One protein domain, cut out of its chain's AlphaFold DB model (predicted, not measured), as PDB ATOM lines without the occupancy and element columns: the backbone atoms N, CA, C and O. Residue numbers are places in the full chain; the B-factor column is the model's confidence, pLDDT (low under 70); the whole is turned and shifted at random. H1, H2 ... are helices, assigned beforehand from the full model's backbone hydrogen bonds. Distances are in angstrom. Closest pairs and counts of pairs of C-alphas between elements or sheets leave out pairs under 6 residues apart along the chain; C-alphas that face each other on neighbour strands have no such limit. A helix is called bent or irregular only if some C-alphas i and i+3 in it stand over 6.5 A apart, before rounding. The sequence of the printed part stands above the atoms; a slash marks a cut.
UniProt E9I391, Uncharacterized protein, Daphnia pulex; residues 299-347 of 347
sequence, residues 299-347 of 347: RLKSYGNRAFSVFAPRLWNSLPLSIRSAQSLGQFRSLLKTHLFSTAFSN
ATOM      1  N   ARG A 299     -18.381  16.835 -32.029       54.59
ATOM      2  CA  ARG A 299     -19.733  16.336 -32.362       54.59
ATOM      3  C   ARG A 299     -20.337  16.969 -33.628       54.59
ATOM      4  O   ARG A 299     -21.286  16.435 -34.192       54.59
ATOM      5  N   LEU A 300     -19.836  18.129 -34.062       56.09
ATOM      6  CA  LEU A 300     -20.311  18.853 -35.241       56.09
ATOM      7  C   LEU A 300     -19.135  19.102 -36.192       56.09
ATOM      8  O   LEU A 300     -18.354  20.028 -35.978       56.09
ATOM      9  N   LYS A 301     -19.053  18.325 -37.281       60.34
ATOM     10  CA  LYS A 301     -17.921  18.351 -38.229       60.34
ATOM     11  C   LYS A 301     -17.627  19.735 -38.841       60.34
ATOM     12  O   LYS A 301     -16.489  19.998 -39.215       60.34
ATOM     13  N   SER A 302     -18.609  20.637 -38.920       64.31
ATOM     14  CA  SER A 302     -18.425  22.005 -39.433       64.31
ATOM     15  C   SER A 302     -18.198  23.027 -38.312       64.31
ATOM     16  O   SER A 302     -17.085  23.499 -38.103       64.31
ATOM     17  N   TYR A 303     -19.245  23.372 -37.563       65.19
ATOM     18  CA  TYR A 303     -19.179  24.414 -36.533       65.19
ATOM     19  C   TYR A 303     -18.376  23.996 -35.297       65.19
ATOM     20  O   TYR A 303     -17.702  24.830 -34.699       65.19
ATOM     21  N   GLY A 304     -18.431  22.716 -34.919       66.94
ATOM     22  CA  GLY A 304     -17.706  22.187 -33.764       66.94
ATOM     23  C   GLY A 304     -16.201  22.156 -34.003       66.94
ATOM     24  O   GLY A 304     -15.443  22.582 -33.140       66.94
ATOM     25  N   ASN A 305     -15.768  21.763 -35.205       65.62
ATOM     26  CA  ASN A 305     -14.350  21.756 -35.570       65.62
ATOM     27  C   ASN A 305     -13.762  23.173 -35.669       65.62
ATOM     28  O   ASN A 305     -12.566  23.351 -35.466       65.62
ATOM     29  N   ARG A 306     -14.605  24.183 -35.932       71.06
ATOM     30  CA  ARG A 306     -14.236  25.610 -35.925       71.06
ATOM     31  C   ARG A 306     -14.339  26.262 -34.544       71.06
ATOM     32  O   ARG A 306     -13.983  27.430 -34.403       71.06
ATOM     33  N   ALA A 307     -14.855  25.560 -33.532       75.31
ATOM     34  CA  ALA A 307     -14.953  26.108 -32.189       75.31
ATOM     35  C   ALA A 307     -13.549  26.370 -31.632       75.31
ATOM     36  O   ALA A 307     -12.645  25.551 -31.790       75.31
ATOM     37  N   PHE A 308     -13.379  27.496 -30.939       73.50
ATOM     38  CA  PHE A 308     -12.083  27.894 -30.390       73.50
ATOM     39  C   PHE A 308     -11.470  26.804 -29.497       73.50
ATOM     40  O   PHE A 308     -10.294  26.497 -29.634       73.50
ATOM     41  N   SER A 309     -12.274  26.147 -28.656       75.31
ATOM     42  CA  SER A 309     -11.819  25.065 -27.767       75.31
ATOM     43  C   SER A 309     -11.272  23.831 -28.494       75.31
ATOM     44  O   SER A 309     -10.540  23.058 -27.890       75.31
ATOM     45  N   VAL A 310     -11.624  23.641 -29.769       71.31
ATOM     46  CA  VAL A 310     -11.200  22.499 -30.592       71.31
ATOM     47  C   VAL A 310     -10.069  22.902 -31.538       71.31
ATOM     48  O   VAL A 310      -9.085  22.180 -31.677       71.31
ATOM     49  N   PHE A 311     -10.180  24.071 -32.177       76.88
ATOM     50  CA  PHE A 311      -9.225  24.520 -33.189       76.88
ATOM     51  C   PHE A 311      -7.986  25.201 -32.596       76.88
ATOM     52  O   PHE A 311      -6.896  25.066 -33.147       76.88
ATOM     53  N   ALA A 312      -8.114  25.900 -31.460       77.06
ATOM     54  CA  ALA A 312      -6.992  26.623 -30.860       77.06
ATOM     55  C   ALA A 312      -5.831  25.707 -30.428       77.06
ATOM     56  O   ALA A 312      -4.695  26.067 -30.727       77.06
ATOM     57  N   PRO A 313      -6.048  24.520 -29.820       76.31
ATOM     58  CA  PRO A 313      -4.956  23.590 -29.523       76.31
ATOM     59  C   PRO A 313      -4.240  23.082 -30.779       76.31
ATOM     60  O   PRO A 313      -3.018  22.970 -30.784       76.31
ATOM     61  N   ARG A 314      -4.985  22.823 -31.864       76.50
ATOM     62  CA  ARG A 314      -4.415  22.396 -33.153       76.50
ATOM     63  C   ARG A 314      -3.537  23.489 -33.754       76.50
ATOM     64  O   ARG A 314      -2.385  23.231 -34.084       76.50
ATOM     65  N   LEU A 315      -4.059  24.716 -33.817       82.44
ATOM     66  CA  LEU A 315      -3.293  25.886 -34.246       82.44
ATOM     67  C   LEU A 315      -2.050  26.082 -33.381       82.44
ATOM     68  O   LEU A 315      -0.962  26.243 -33.917       82.44
ATOM     69  N   TRP A 316      -2.188  26.021 -32.058       80.12
ATOM     70  CA  TRP A 316      -1.066  26.167 -31.136       80.12
ATOM     71  C   TRP A 316       0.026  25.129 -31.398       80.12
ATOM     72  O   TRP A 316       1.191  25.491 -31.531       80.12
ATOM     73  N   ASN A 317      -0.345  23.855 -31.531       81.50
ATOM     74  CA  ASN A 317       0.602  22.767 -31.773       81.50
ATOM     75  C   ASN A 317       1.270  22.846 -33.152       81.50
ATOM     76  O   ASN A 317       2.403  22.391 -33.284       81.50
ATOM     77  N   SER A 318       0.617  23.466 -34.141       83.38
ATOM     78  CA  SER A 318       1.210  23.733 -35.458       83.38
ATOM     79  C   SER A 318       2.255  24.859 -35.460       83.38
ATOM     80  O   SER A 318       2.974  25.021 -36.443       83.38
ATOM     81  N   LEU A 319       2.370  25.643 -34.379       86.94
ATOM     82  CA  LEU A 319       3.354  26.723 -34.301       86.94
ATOM     83  C   LEU A 319       4.765  26.192 -33.979       86.94
ATOM     84  O   LEU A 319       4.923  25.325 -33.103       86.94
ATOM     85  N   PRO A 320       5.817  26.776 -34.588       88.75
ATOM     86  CA  PRO A 320       7.198  26.494 -34.223       88.75
ATOM     87  C   PRO A 320       7.457  26.667 -32.729       88.75
ATOM     88  O   PRO A 320       6.872  27.527 -32.059       88.75
ATOM     89  N   LEU A 321       8.382  25.857 -32.212       82.00
ATOM     90  CA  LEU A 321       8.732  25.848 -30.792       82.00
ATOM     91  C   LEU A 321       9.161  27.240 -30.301       82.00
ATOM     92  O   LEU A 321       8.756  27.638 -29.216       82.00
ATOM     93  N   SER A 322       9.880  28.001 -31.135       85.12
ATOM     94  CA  SER A 322      10.350  29.364 -30.845       85.12
ATOM     95  C   SER A 322       9.226  30.357 -30.530       85.12
ATOM     96  O   SER A 322       9.417  31.271 -29.732       85.12
ATOM     97  N   ILE A 323       8.042  30.170 -31.123       89.25
ATOM     98  CA  ILE A 323       6.860  31.003 -30.868       89.25
ATOM     99  C   ILE A 323       6.160  30.532 -29.594       89.25
ATOM    100  O   ILE A 323       5.767  31.348 -28.763       89.25
ATOM    101  N   ARG A 324       6.035  29.211 -29.410       87.50
ATOM    102  CA  ARG A 324       5.405  28.616 -28.220       87.50
ATOM    103  C   ARG A 324       6.190  28.875 -26.933       87.50
ATOM    104  O   ARG A 324       5.584  28.940 -25.870       87.50
ATOM    105  N   SER A 325       7.509  29.039 -27.027       88.12
ATOM    106  CA  SER A 325       8.408  29.314 -25.903       88.12
ATOM    107  C   SER A 325       8.585  30.805 -25.587       88.12
ATOM    108  O   SER A 325       9.488  31.161 -24.829       88.12
ATOM    109  N   ALA A 326       7.783  31.697 -26.178       91.38
ATOM    110  CA  ALA A 326       7.867  33.130 -25.913       91.38
ATOM    111  C   ALA A 326       7.620  33.444 -24.424       91.38
ATOM    112  O   ALA A 326       6.664  32.957 -23.822       91.38
ATOM    113  N   GLN A 327       8.461  34.297 -23.835       90.06
ATOM    114  CA  GLN A 327       8.438  34.586 -22.393       90.06
ATOM    115  C   GLN A 327       7.434  35.685 -22.011       90.06
ATOM    116  O   GLN A 327       7.166  35.913 -20.834       90.06
ATOM    117  N   SER A 328       6.859  36.376 -23.000       92.62
ATOM    118  CA  SER A 328       5.837  37.400 -22.787       92.62
ATOM    119  C   SER A 328       4.799  37.419 -23.908       92.62
ATOM    120  O   SER A 328       5.069  37.035 -25.048       92.62
ATOM    121  N   LEU A 329       3.608  37.944 -23.605       89.44
ATOM    122  CA  LEU A 329       2.530  38.099 -24.585       89.44
ATOM    123  C   LEU A 329       2.920  39.032 -25.745       89.44
ATOM    124  O   LEU A 329       2.510  38.807 -26.883       89.44
ATOM    125  N   GLY A 330       3.706  40.077 -25.467       90.69
ATOM    126  CA  GLY A 330       4.201  41.003 -26.491       90.69
ATOM    127  C   GLY A 330       5.147  40.310 -27.469       90.69
ATOM    128  O   GLY A 330       4.959  40.404 -28.683       90.69
ATOM    129  N   GLN A 331       6.096  39.535 -26.939       90.44
ATOM    130  CA  GLN A 331       7.024  38.737 -27.739       90.44
ATOM    131  C   GLN A 331       6.286  37.669 -28.554       90.44
ATOM    132  O   GLN A 331       6.531  37.539 -29.751       90.44
ATOM    133  N   PHE A 332       5.324  36.968 -27.942       92.81
ATOM    134  CA  PHE A 332       4.484  35.987 -28.628       92.81
ATOM    135  C   PHE A 332       3.758  36.598 -29.833       92.81
ATOM    136  O   PHE A 332       3.822  36.055 -30.932       92.81
ATOM    137  N   ARG A 333       3.103  37.756 -29.657       91.69
ATOM    138  CA  ARG A 333       2.384  38.447 -30.741       91.69
ATOM    139  C   ARG A 333       3.313  38.867 -31.878       91.69
ATOM    140  O   ARG A 333       2.926  38.743 -33.037       91.69
ATOM    141  N   SER A 334       4.509  39.357 -31.549       92.38
ATOM    142  CA  SER A 334       5.516  39.747 -32.539       92.38
ATOM    143  C   SER A 334       5.985  38.539 -33.356       92.38
ATOM    144  O   SER A 334       5.847  38.546 -34.577       92.38
ATOM    145  N   LEU A 335       6.423  37.464 -32.690       90.38
ATOM    146  CA  LEU A 335       6.896  36.239 -33.342       90.38
ATOM    147  C   LEU A 335       5.802  35.553 -34.166       90.38
ATOM    148  O   LEU A 335       6.054  35.130 -35.292       90.38
ATOM    149  N   LEU A 336       4.577  35.485 -33.635       92.69
ATOM    150  CA  LEU A 336       3.431  34.929 -34.348       92.69
ATOM    151  C   LEU A 336       3.117  35.739 -35.607       92.69
ATOM    152  O   LEU A 336       2.893  35.155 -36.662       92.69
ATOM    153  N   LYS A 337       3.125  37.075 -35.515       91.56
ATOM    154  CA  LYS A 337       2.908  37.944 -36.675       91.56
ATOM    155  C   LYS A 337       3.975  37.690 -37.738       91.56
ATOM    156  O   LYS A 337       3.610  37.460 -38.885       91.56
ATOM    157  N   THR A 338       5.254  37.678 -37.364       92.44
ATOM    158  CA  THR A 338       6.364  37.410 -38.294       92.44
ATOM    159  C   THR A 338       6.227  36.043 -38.958       92.44
ATOM    160  O   THR A 338       6.363  35.941 -40.171       92.44
ATOM    161  N   HIS A 339       5.894  35.003 -38.189       89.38
ATOM    162  CA  HIS A 339       5.687  33.659 -38.721       89.38
ATOM    163  C   HIS A 339       4.514  33.588 -39.697       89.38
ATOM    164  O   HIS A 339       4.680  33.060 -40.787       89.38
ATOM    165  N   LEU A 340       3.356  34.154 -39.339       89.56
ATOM    166  CA  LEU A 340       2.177  34.160 -40.210       89.56
ATOM    167  C   LEU A 340       2.423  34.942 -41.504       89.56
ATOM    168  O   LEU A 340       2.002  34.499 -42.569       89.56
ATOM    169  N   PHE A 341       3.130  36.074 -41.420       89.75
ATOM    170  CA  PHE A 341       3.555  36.827 -42.600       89.75
ATOM    171  C   PHE A 341       4.518  36.015 -43.465       89.75
ATOM    172  O   PHE A 341       4.315  35.948 -44.670       89.75
ATOM    173  N   SER A 342       5.512  35.358 -42.862       87.06
ATOM    174  CA  SER A 342       6.415  34.472 -43.598       87.06
ATOM    175  C   SER A 342       5.622  33.378 -44.313       87.06
ATOM    176  O   SER A 342       5.678  33.300 -45.525       87.06
ATOM    177  N   THR A 343       4.766  32.629 -43.612       86.44
ATOM    178  CA  THR A 343       3.988  31.529 -44.211       86.44
ATOM    179  C   THR A 343       2.994  31.956 -45.292       86.44
ATOM    180  O   THR A 343       2.649  31.146 -46.142       86.44
ATOM    181  N   ALA A 344       2.479  33.189 -45.242       84.25
ATOM    182  CA  ALA A 344       1.497  33.679 -46.211       84.25
ATOM    183  C   ALA A 344       2.138  34.301 -47.463       84.25
ATOM    184  O   ALA A 344       1.468  34.409 -48.487       84.25
ATOM    185  N   PHE A 345       3.399  34.733 -47.370       83.44
ATOM    186  CA  PHE A 345       4.093  35.485 -48.423       83.44
ATOM    187  C   PHE A 345       5.455  34.887 -48.809       83.44
ATOM    188  O   PHE A 345       6.179  35.480 -49.605       83.44
ATOM    189  N   SER A 346       5.811  33.722 -48.269       60.94
ATOM    190  CA  SER A 346       6.907  32.899 -48.766       60.94
ATOM    191  C   SER A 346       6.442  32.158 -50.021       60.94
ATOM    192  O   SER A 346       5.609  31.256 -49.911       60.94
ATOM    193  N   ASN A 347       6.958  32.565 -51.187       49.28
ATOM    194  CA  ASN A 347       6.951  31.748 -52.407       49.28
ATOM    195  C   ASN A 347       7.893  30.558 -52.248       49.28
ATOM    196  O   ASN A 347       9.043  30.800 -51.810       49.28
TER     197      ASN A 347
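This is residues 299 to 347 of the 347 residues of an uncharacterized protein of Daphnia pulex (UniProt E9I391). The model is an open, flat L: the long helix H3 makes one leg, H1 with the tail before it makes the other, and the very short helix H2 sits at the corner, packed on part of H3. Residues 299 to 315, of which 308 to 315 belong to H1, stick out as a free arm, and residues 341 to 347, of which 341 to 345 belong to H3, make the free end of the other leg. The printed part has 49 residues with three named helices, in the order H1, H2, H3, and no named strand; the class is all helix. The whole is loose, with a radius of gyration of the C-alphas of 13.1 A, and spans 34 by 30 by 15 A.

The printed part begins at Arg 299, with its C-alpha at (-19.733, 16.336, -32.362), and residues 299 to 307 belong to no named helix. H1 follows, residues 308 to 318, 14.8 A from its first C-alpha at (-12.083, 27.894, -30.390) to its last. H1 is neither bent nor irregular, but only just: C-alphas 310 and 313 are 6.4 A apart. H2 has four residues, 321 to 324. H3, residues 329 to 345, is the longest helix at 24.0 A, and its last C-alpha, that of Phe 345, is at (4.093, 35.485, -48.423).

H1 and H2 are close but not clearly touching; their closest C-alphas, those of Trp 316 and Arg 324, are 7.5 A apart. A tight link of 2 residues joins them. A tight link of 4 residues joins H2 to H3. H2 and H3 touch, and H3 does so with residues 332 to 336 alone; the closest C-alphas are those of Ile 323 and Leu 335, 5.8 A apart. H1 and H3 are apart. In H3 every O i to N i+4 pair is within hydrogen-bond range, and in H1 5 of 7 are. H2 is too short for such a pair; its one O i to N i+3 pair is within range.

The two C-alphas farthest apart are the first and last printed, those of Arg 299 and Asn 347, at 36.8 A. Asn 347 is also the chain's last residue. The printed part has no cut, and neither link between helices is long. The mean pLDDT of the printed part is 80.6; residues 299 to 305 and 346 to 347 are under 70. Among the helices, H3 has a mean pLDDT of 90, H2 of 86 and H1 of 78.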